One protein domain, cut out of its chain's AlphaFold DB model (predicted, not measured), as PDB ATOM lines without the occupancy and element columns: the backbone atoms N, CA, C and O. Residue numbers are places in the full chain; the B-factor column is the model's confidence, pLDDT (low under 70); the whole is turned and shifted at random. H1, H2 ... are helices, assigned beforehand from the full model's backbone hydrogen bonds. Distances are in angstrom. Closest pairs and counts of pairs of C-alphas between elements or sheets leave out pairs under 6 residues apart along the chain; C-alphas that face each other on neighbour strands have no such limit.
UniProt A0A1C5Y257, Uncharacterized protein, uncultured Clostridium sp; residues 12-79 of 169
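What this domain is: This is residues 12 to 79 of the 169 residues of an uncharacterized protein of uncultured Clostridium sp (UniProt A0A1C5Y257). A long tail, residues 12 to 25, sticks out from a small body where H1 and H2 run side by side, loosely; H3 sticks out past the end of H2, turned across it. The printed part has 68 residues with three named helices, H1, H2, H3 in order, and no named strand; it is all helix, with 31 residues in them, under half. It is only just loose, close to extended, with a radius of gyration of the C-alphas of 16.0 A, spanning 46 by 29 by 19 A.

Where its parts are: Residues 12 to 35 hold no named element. H1, residues 36 to 46, begins at C-alpha 36 (-39.144, -14.400, 13.622) and is 15.4 A long. H2, residues 56 to 69, is 19.7 A long. H3, residues 72 to 77, ends at C-alpha 77 (-26.570, -16.163, 43.057), 8.6 A from its first.

How they stand to each other: H2 touches H1 with residues 57 to 58 alone; the closest C-alphas, of Leu 41 and Thr 58, are 6.2 A apart. They run the same way at a shallow tilt of 15 degrees. H3 is close to H2 but not clearly touching, about perpendicular at 89 degrees; the closest C-alphas, of Lys 69 and Lys 75, are 5.8 A apart. H1 and H3 are apart. In H1, H2 and H3 every O i to N i+4 pair is within hydrogen-bond range.

The domain as a whole: The C-alphas farthest apart, of Glu 14 and Pro 72, are 46.3 A apart. The printed part has no cut, and no link between helices is long. Residues 13 to 17 are under pLDDT 70.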
ATOM      1  N   VAL A  12     -37.159  13.841  28.726       72.50
ATOM      2  CA  VAL A  12     -37.901  14.846  27.962       72.50
ATOM      3  C   VAL A  12     -37.863  14.437  26.486       72.50
ATOM      4  O   VAL A  12     -36.782  14.473  25.901       72.50
ATOM      5  N   PRO A  13     -39.003  14.091  25.855       66.56
ATOM      6  CA  PRO A  13     -39.021  13.542  24.493       66.56
ATOM      7  C   PRO A  13     -38.509  14.496  23.405       66.56
ATOM      8  O   PRO A  13     -38.260  14.076  22.282       66.56
ATOM      9  N   GLU A  14     -38.412  15.788  23.716       67.38
ATOM     10  CA  GLU A  14     -38.031  16.860  22.789       67.38
ATOM     11  C   GLU A  14     -36.521  17.159  22.805       67.38
ATOM     12  O   GLU A  14     -36.063  18.024  22.058       67.38
ATOM     13  N   VAL A  15     -35.746  16.482  23.663       67.56
ATOM     14  CA  VAL A  15     -34.297  16.680  23.790       67.56
ATOM     15  C   VAL A  15     -33.568  15.513  23.131       67.56
ATOM     16  O   VAL A  15     -33.513  14.419  23.687       67.56
ATOM     17  N   ASP A  16     -32.976  15.767  21.964       65.69
ATOM     18  CA  ASP A  16     -31.999  14.858  21.371       65.69
ATOM     19  C   ASP A  16     -30.706  14.916  22.190       65.69
ATOM     20  O   ASP A  16     -30.020  15.941  22.254       65.69
ATOM     21  N   TYR A  17     -30.362  13.800  22.826       66.25
ATOM     22  CA  TYR A  17     -29.029  13.612  23.375       66.25
ATOM     23  C   TYR A  17     -28.089  13.381  22.183       66.25
ATOM     24  O   TYR A  17     -28.094  12.322  21.564       66.25
ATOM     25  N   GLU A  18     -27.291  14.389  21.810       70.56
ATOM     26  CA  GLU A  18     -26.292  14.308  20.723       70.56
ATOM     27  C   GLU A  18     -25.097  13.383  21.068       70.56
ATOM     28  O   GLU A  18     -23.972  13.585  20.614       70.56
ATOM     29  N   ASP A  19     -25.305  12.368  21.905       81.75
ATOM     30  CA  ASP A  19     -24.291  11.391  22.305       81.75
ATOM     31  C   ASP A  19     -24.168  10.219  21.315       81.75
ATOM     32  O   ASP A  19     -23.253   9.398  21.423       81.75
ATOM     33  N   GLY A  20     -25.060  10.157  20.321       79.06
ATOM     34  CA  GLY A  20     -25.085   9.115  19.298       79.06
ATOM     35  C   GLY A  20     -25.547   7.752  19.818       79.06
ATOM     36  O   GLY A  20     -25.414   6.755  19.103       79.06
ATOM     37  N   LEU A  21     -26.079   7.679  21.042       78.38
ATOM     38  CA  LEU A  21     -26.617   6.448  21.601       78.38
ATOM     39  C   LEU A  21     -28.011   6.178  21.033       78.38
ATOM     40  O   LEU A  21     -28.856   7.056  20.898       78.38
ATOM     41  N   THR A  22     -28.265   4.920  20.683       76.06
ATOM     42  CA  THR A  22     -29.588   4.454  20.257       76.06
ATOM     43  C   THR A  22     -30.038   3.353  21.199       76.06
ATOM     44  O   THR A  22     -29.424   2.287  21.260       76.06
ATOM     45  N   PHE A  23     -31.126   3.604  21.922       78.50
ATOM     46  CA  PHE A  23     -31.719   2.635  22.833       78.50
ATOM     47  C   PHE A  23     -32.826   1.854  22.125       78.50
ATOM     48  O   PHE A  23     -33.784   2.424  21.604       78.50
ATOM     49  N   LEU A  24     -32.692   0.528  22.108       80.50
ATOM     50  CA  LEU A  24     -33.700  -0.379  21.568       80.50
ATOM     51  C   LEU A  24     -34.370  -1.125  22.717       80.50
ATOM     52  O   LEU A  24     -33.730  -1.902  23.426       80.50
ATOM     53  N   TYR A  25     -35.672  -0.904  22.882       81.81
ATOM     54  CA  TYR A  25     -36.471  -1.570  23.904       81.81
ATOM     55  C   TYR A  25     -37.209  -2.757  23.302       81.81
ATOM     56  O   TYR A  25     -38.044  -2.603  22.410       81.81
ATOM     57  N   PHE A  26     -36.935  -3.947  23.829       84.31
ATOM     58  CA  PHE A  26     -37.622  -5.165  23.429       84.31
ATOM     59  C   PHE A  26     -38.595  -5.608  24.517       84.31
ATOM     60  O   PHE A  26     -38.219  -5.789  25.673       84.31
ATOM     61  N   ASN A  27     -39.855  -5.816  24.137       84.31
ATOM     62  CA  ASN A  27     -40.855  -6.384  25.030       84.31
ATOM     63  C   ASN A  27     -40.943  -7.894  24.807       84.31
ATOM     64  O   ASN A  27     -41.501  -8.347  23.810       84.31
ATOM     65  N   THR A  28     -40.449  -8.669  25.768       82.94
ATOM     66  CA  THR A  28     -40.443 -10.133  25.673       82.94
ATOM     67  C   THR A  28     -41.842 -10.766  25.669       82.94
ATOM     68  O   THR A  28     -41.999 -11.881  25.198       82.94
ATOM     69  N   GLY A  29     -42.863 -10.078  26.194       81.44
ATOM     70  CA  GLY A  29     -44.260 -10.540  26.196       81.44
ATOM     71  C   GLY A  29     -45.127  -9.886  25.117       81.44
ATOM     72  O   GLY A  29     -46.348 -10.041  25.127       81.44
ATOM     73  N   GLY A  30     -44.525  -9.098  24.223       81.38
ATOM     74  CA  GLY A  30     -45.234  -8.419  23.147       81.38
ATOM     75  C   GLY A  30     -45.646  -9.383  22.035       81.38
ATOM     76  O   GLY A  30     -44.884 -10.258  21.642       81.38
ATOM     77  N   THR A  31     -46.844  -9.193  21.484       75.81
ATOM     78  CA  THR A  31     -47.384 -10.002  20.372       75.81
ATOM     79  C   THR A  31     -47.381  -9.267  19.029       75.81
ATOM     80  O   THR A  31     -47.937  -9.756  18.049       75.81
ATOM     81  N   ARG A  32     -46.809  -8.057  18.974       79.38
ATOM     82  CA  ARG A  32     -46.841  -7.182  17.796       79.38
ATOM     83  C   ARG A  32     -45.445  -6.694  17.440       79.38
ATOM     84  O   ARG A  32     -44.740  -6.186  18.307       79.38
ATOM     85  N   GLY A  33     -45.134  -6.723  16.144       81.38
ATOM     86  CA  GLY A  33     -43.851  -6.265  15.612       81.38
ATOM     87  C   GLY A  33     -42.718  -7.256  15.879       81.38
ATOM     88  O   GLY A  33     -42.911  -8.254  16.559       81.38
ATOM     89  N   GLY A  34     -41.536  -6.956  15.338       81.19
ATOM     90  CA  GLY A  34     -40.416  -7.897  15.315       81.19
ATOM     91  C   GLY A  34     -40.494  -8.864  14.132       81.19
ATOM     92  O   GLY A  34     -41.515  -8.981  13.457       81.19
ATOM     93  N   ASN A  35     -39.369  -9.507  13.838       88.06
ATOM     94  CA  ASN A  35     -39.299 -10.626  12.905       88.06
ATOM     95  C   ASN A  35     -39.174 -11.938  13.695       88.06
ATOM     96  O   ASN A  35     -38.963 -11.922  14.907       88.06
ATOM     97  N   GLU A  36     -39.263 -13.072  13.001       88.56
ATOM     98  CA  GLU A  36     -39.144 -14.400  13.622       88.56
ATOM     99  C   GLU A  36     -37.857 -14.562  14.445       88.56
ATOM    100  O   GLU A  36     -37.895 -15.119  15.535       88.56
ATOM    101  N   ALA A  37     -36.733 -13.996  13.990       89.25
ATOM    102  CA  ALA A  37     -35.466 -14.053  14.722       89.25
ATOM    103  C   ALA A  37     -35.519 -13.299  16.068       89.25
ATOM    104  O   ALA A  37     -35.004 -13.775  17.078       89.25
ATOM    105  N   ILE A  38     -36.166 -12.129  16.110       89.06
ATOM    106  CA  ILE A  38     -36.382 -11.383  17.357       89.06
ATOM    107  C   ILE A  38     -37.344 -12.153  18.265       89.06
ATOM    108  O   ILE A  38     -37.097 -12.232  19.465       89.06
ATOM    109  N   HIS A  39     -38.406 -12.753  17.719       89.12
ATOM    110  CA  HIS A  39     -39.316 -13.585  18.508       89.12
ATOM    111  C   HIS A  39     -38.592 -14.781  19.134       89.12
ATOM    112  O   HIS A  39     -38.667 -14.953  20.348       89.12
ATOM    113  N   ALA A  40     -37.821 -15.530  18.344       90.75
ATOM    114  CA  ALA A  40     -36.993 -16.641  18.810       90.75
ATOM    115  C   ALA A  40     -36.056 -16.223  19.952       90.75
ATOM    116  O   ALA A  40     -36.031 -16.856  21.011       90.75
ATOM    117  N   LEU A  41     -35.336 -15.110  19.772       91.44
ATOM    118  CA  LEU A  41     -34.437 -14.572  20.790       91.44
ATOM    119  C   LEU A  41     -35.181 -14.204  22.079       91.44
ATOM    120  O   LEU A  41     -34.751 -14.586  23.166       91.44
ATOM    121  N   LEU A  42     -36.285 -13.459  21.981       91.56
ATOM    122  CA  LEU A  42     -37.022 -12.989  23.154       91.56
ATOM    123  C   LEU A  42     -37.686 -14.137  23.915       91.56
ATOM    124  O   LEU A  42     -37.627 -14.149  25.145       91.56
ATOM    125  N   THR A  43     -38.255 -15.117  23.210       90.62
ATOM    126  CA  THR A  43     -38.796 -16.338  23.820       90.62
ATOM    127  C   THR A  43     -37.705 -17.094  24.574       90.62
ATOM    128  O   THR A  43     -37.897 -17.467  25.730       90.62
ATOM    129  N   TYR A  44     -36.528 -17.245  23.969       92.06
ATOM    130  CA  TYR A  44     -35.399 -17.904  24.616       92.06
ATOM    131  C   TYR A  44     -34.861 -17.124  25.836       92.06
ATOM    132  O   TYR A  44     -34.469 -17.721  26.837       92.06
ATOM    133  N   LEU A  45     -34.859 -15.786  25.810       89.19
ATOM    134  CA  LEU A  45     -34.451 -14.975  26.967       89.19
ATOM    135  C   LEU A  45     -35.428 -15.084  28.147       89.19
ATOM    136  O   LEU A  45     -35.000 -15.003  29.300       89.19
ATOM    137  N   GLN A  46     -36.724 -15.282  27.886       88.56
ATOM    138  CA  GLN A  46     -37.695 -15.560  28.949       88.56
ATOM    139  C   GLN A  46     -37.455 -16.924  29.593       88.56
ATOM    140  O   GLN A  46     -37.545 -17.056  30.821       88.56
ATOM    141  N   ASP A  47     -37.134 -17.912  28.760       87.50
ATOM    142  CA  ASP A  47     -36.970 -19.302  29.143       87.50
ATOM    143  C   ASP A  47     -35.814 -19.947  28.360       87.50
ATOM    144  O   ASP A  47     -35.959 -20.427  27.235       87.50
ATOM    145  N   SER A  48     -34.640 -19.959  28.992       87.62
ATOM    146  CA  SER A  48     -33.354 -20.311  28.370       87.62
ATOM    147  C   SER A  48     -33.059 -21.816  28.361       87.62
ATOM    148  O   SER A  48     -31.905 -22.245  28.487       87.62
ATOM    149  N   ARG A  49     -34.102 -22.642  28.247       86.12
ATOM    150  CA  ARG A  49     -33.981 -24.100  28.141       86.12
ATOM    151  C   ARG A  49     -33.754 -24.545  26.694       86.12
ATOM    152  O   ARG A  49     -33.992 -23.795  25.747       86.12
ATOM    153  N   LYS A  50     -33.260 -25.775  26.514       88.25
ATOM    154  CA  LYS A  50     -32.869 -26.294  25.192       88.25
ATOM    155  C   LYS A  50     -34.064 -26.408  24.242       88.25
ATOM    156  O   LYS A  50     -33.896 -26.261  23.039       88.25
ATOM    157  N   GLU A  51     -35.259 -26.629  24.779       89.56
ATOM    158  CA  GLU A  51     -36.507 -26.775  24.030       89.56
ATOM    159  C   GLU A  51     -36.910 -25.488  23.293       89.56
ATOM    160  O   GLU A  51     -37.613 -25.563  22.289       89.56
ATOM    161  N   ASN A  52     -36.428 -24.326  23.748       90.12
ATOM    162  CA  ASN A  52     -36.688 -23.028  23.119       90.12
ATOM    163  C   ASN A  52     -35.578 -22.596  22.146       90.12
ATOM    164  O   ASN A  52     -35.571 -21.459  21.679       90.12
ATOM    165  N   VAL A  53     -34.622 -23.479  21.844       92.38
ATOM    166  CA  VAL A  53     -33.614 -23.245  20.806       92.38
ATOM    167  C   VAL A  53     -34.215 -23.607  19.454       92.38
ATOM    168  O   VAL A  53     -34.425 -24.783  19.159       92.38
ATOM    169  N   VAL A  54     -34.487 -22.592  18.636       92.75
ATOM    170  CA  VAL A  54     -35.211 -22.749  17.361       92.75
ATOM    171  C   VAL A  54     -34.383 -22.363  16.136       92.75
ATOM    172  O   VAL A  54     -34.730 -22.747  15.022       92.75
ATOM    173  N   ASP A  55     -33.279 -21.639  16.324       92.75
ATOM    174  CA  ASP A  55     -32.394 -21.192  15.250       92.75
ATOM    175  C   ASP A  55     -30.908 -21.248  15.658       92.75
ATOM    176  O   ASP A  55     -30.548 -21.562  16.794       92.75
ATOM    177  N   GLU A  56     -30.013 -20.963  14.709       93.56
ATOM    178  CA  GLU A  56     -28.564 -21.008  14.939       93.56
ATOM    179  C   GLU A  56     -28.092 -19.957  15.958       93.56
ATOM    180  O   GLU A  56     -27.179 -20.208  16.750       93.56
ATOM    181  N   ALA A  57     -28.724 -18.780  15.977       91.06
ATOM    182  CA  ALA A  57     -28.358 -17.700  16.886       91.06
ATOM    183  C   ALA A  57     -28.693 -18.057  18.343       91.06
ATOM    184  O   ALA A  57     -27.851 -17.900  19.233       91.06
ATOM    185  N   THR A  58     -29.891 -18.590  18.577       93.56
ATOM    186  CA  THR A  58     -30.339 -19.104  19.875       93.56
ATOM    187  C   THR A  58     -29.543 -20.337  20.291       93.56
ATOM    188  O   THR A  58     -29.217 -20.457  21.468       93.56
ATOM    189  N   ASP A  59     -29.118 -21.201  19.360       94.19
ATOM    190  CA  ASP A  59     -28.241 -22.332  19.690       94.19
ATOM    191  C   ASP A  59     -26.863 -21.865  20.160       94.19
ATOM    192  O   ASP A  59     -26.361 -22.317  21.194       94.19
ATOM    193  N   ARG A  60     -26.266 -20.901  19.450       94.00
ATOM    194  CA  ARG A  60     -24.992 -20.300  19.853       94.00
ATOM    195  C   ARG A  60     -25.105 -19.636  21.225       94.00
ATOM    196  O   ARG A  60     -24.225 -19.826  22.066       94.00
ATOM    197  N   LEU A  61     -26.187 -18.896  21.462       92.94
ATOM    198  CA  LEU A  61     -26.461 -18.269  22.753       92.94
ATOM    199  C   LEU A  61     -26.652 -19.317  23.859       92.94
ATOM    200  O   LEU A  61     -26.101 -19.165  24.949       92.94
ATOM    201  N   HIS A  62     -27.364 -20.407  23.572       94.12
ATOM    202  CA  HIS A  62     -27.573 -21.499  24.515       94.12
ATOM    203  C   HIS A  62     -26.264 -22.147  24.940       94.12
ATOM    204  O   HIS A  62     -26.022 -22.271  26.135       94.12
ATOM    205  N   ARG A  63     -25.365 -22.455  23.997       91.88
ATOM    206  CA  ARG A  63     -24.035 -23.005  24.320       91.88
ATOM    207  C   ARG A  63     -23.244 -22.099  25.264       91.88
ATOM    208  O   ARG A  63     -22.583 -22.598  26.172       91.88
ATOM    209  N   LEU A  64     -23.300 -20.781  25.060       91.69
ATOM    210  CA  LEU A  64     -22.634 -19.816  25.941       91.69
ATOM    211  C   LEU A  64     -23.273 -19.803  27.332       91.69
ATOM    212  O   LEU A  64     -22.565 -19.885  28.331       91.69
ATOM    213  N   ILE A  65     -24.603 -19.750  27.402       88.31
ATOM    214  CA  ILE A  65     -25.336 -19.720  28.673       88.31
ATOM    215  C   ILE A  65     -25.148 -21.014  29.458       88.31
ATOM    216  O   ILE A  65     -24.984 -20.944  30.669       88.31
ATOM    217  N   THR A  66     -25.123 -22.178  28.806       87.50
ATOM    218  CA  THR A  66     -24.851 -23.460  29.468       87.50
ATOM    219  C   THR A  66     -23.512 -23.426  30.198       87.50
ATOM    220  O   THR A  66     -23.478 -23.677  31.397       87.50
ATOM    221  N   LYS A  67     -22.442 -22.987  29.521       87.56
ATOM    222  CA  LYS A  67     -21.112 -22.843  30.138       87.56
ATOM    223  C   LYS A  67     -21.097 -21.855  31.305       87.56
ATOM    224  O   LYS A  67     -20.317 -21.997  32.238       87.56
ATOM    225  N   VAL A  68     -21.923 -20.812  31.241       87.12
ATOM    226  CA  VAL A  68     -22.030 -19.814  32.314       87.12
ATOM    227  C   VAL A  68     -22.835 -20.361  33.497       87.12
ATOM    228  O   VAL A  68     -22.434 -20.138  34.632       87.12
ATOM    229  N   LYS A  69     -23.919 -21.112  33.256       83.25
ATOM    230  CA  LYS A  69     -24.757 -21.738  34.297       83.25
ATOM    231  C   LYS A  69     -24.036 -22.856  35.060       83.25
ATOM    232  O   LYS A  69     -24.397 -23.134  36.197       83.25
ATOM    233  N   GLU A  70     -23.017 -23.472  34.464       81.00
ATOM    234  CA  GLU A  70     -22.150 -24.448  35.140       81.00
ATOM    235  C   GLU A  70     -21.257 -23.809  36.216       81.00
ATOM    236  O   GLU A  70     -20.794 -24.501  37.122       81.00
ATOM    237  N   LYS A  71     -21.026 -22.489  36.159       83.69
ATOM    238  CA  LYS A  71     -20.180 -21.798  37.134       83.69
ATOM    239  C   LYS A  71     -20.869 -21.712  38.503       83.69
ATOM    240  O   LYS A  71     -22.009 -21.234  38.565       83.69
ATOM    241  N   PRO A  72     -20.198 -22.102  39.606       78.69
ATOM    242  CA  PRO A  72     -20.790 -22.101  40.943       78.69
ATOM    243  C   PRO A  72     -21.362 -20.744  41.363       78.69
ATOM    244  O   PRO A  72     -22.432 -20.690  41.966       78.69
ATOM    245  N   GLU A  73     -20.687 -19.647  41.008       82.06
ATOM    246  CA  GLU A  73     -21.105 -18.290  41.369       82.06
ATOM    247  C   GLU A  73     -22.453 -17.941  40.727       82.06
ATOM    248  O   GLU A  73     -23.346 -17.391  41.368       82.06
ATOM    249  N   VAL A  74     -22.637 -18.335  39.466       81.19
ATOM    250  CA  VAL A  74     -23.875 -18.082  38.722       81.19
ATOM    251  C   VAL A  74     -25.008 -18.956  39.246       81.19
ATOM    252  O   VAL A  74     -26.123 -18.462  39.435       81.19
ATOM    253  N   LYS A  75     -24.722 -20.238  39.505       73.31
ATOM    254  CA  LYS A  75     -25.710 -21.216  39.976       73.31
ATOM    255  C   LYS A  75     -26.325 -20.830  41.316       73.31
ATOM    256  O   LYS A  75     -27.525 -21.012  41.503       73.31
ATOM    257  N   LEU A  76     -25.520 -20.277  42.220       73.06
ATOM    258  CA  LEU A  76     -25.959 -19.921  43.566       73.06
ATOM    259  C   LEU A  76     -26.632 -18.547  43.642       73.06
ATOM    260  O   LEU A  76     -27.573 -18.385  44.416       73.06
ATOM    261  N   GLU A  77     -26.162 -17.563  42.870       75.88
ATOM    262  CA  GLU A  77     -26.570 -16.163  43.057       75.88
ATOM    263  C   GLU A  77     -27.621 -15.678  42.043       75.88
ATOM    264  O   GLU A  77     -28.458 -14.842  42.385       75.88
ATOM    265  N   TYR A  78     -27.637 -16.214  40.814       75.69
ATOM    266  CA  TYR A  78     -28.411 -15.628  39.705       75.69
ATOM    267  C   TYR A  78     -29.439 -16.562  39.056       75.69
ATOM    268  O   TYR A  78     -30.272 -16.104  38.269       75.69
ATOM    269  N   MET A  79     -29.408 -17.864  39.343       80.19
ATOM    270  CA  MET A  79     -30.351 -18.808  38.741       80.19
ATOM    271  C   MET A  79     -31.719 -18.761  39.422       80.19
ATOM    272  O   MET A  79     -31.838 -18.687  40.644       80.19
TER     273      MET A  79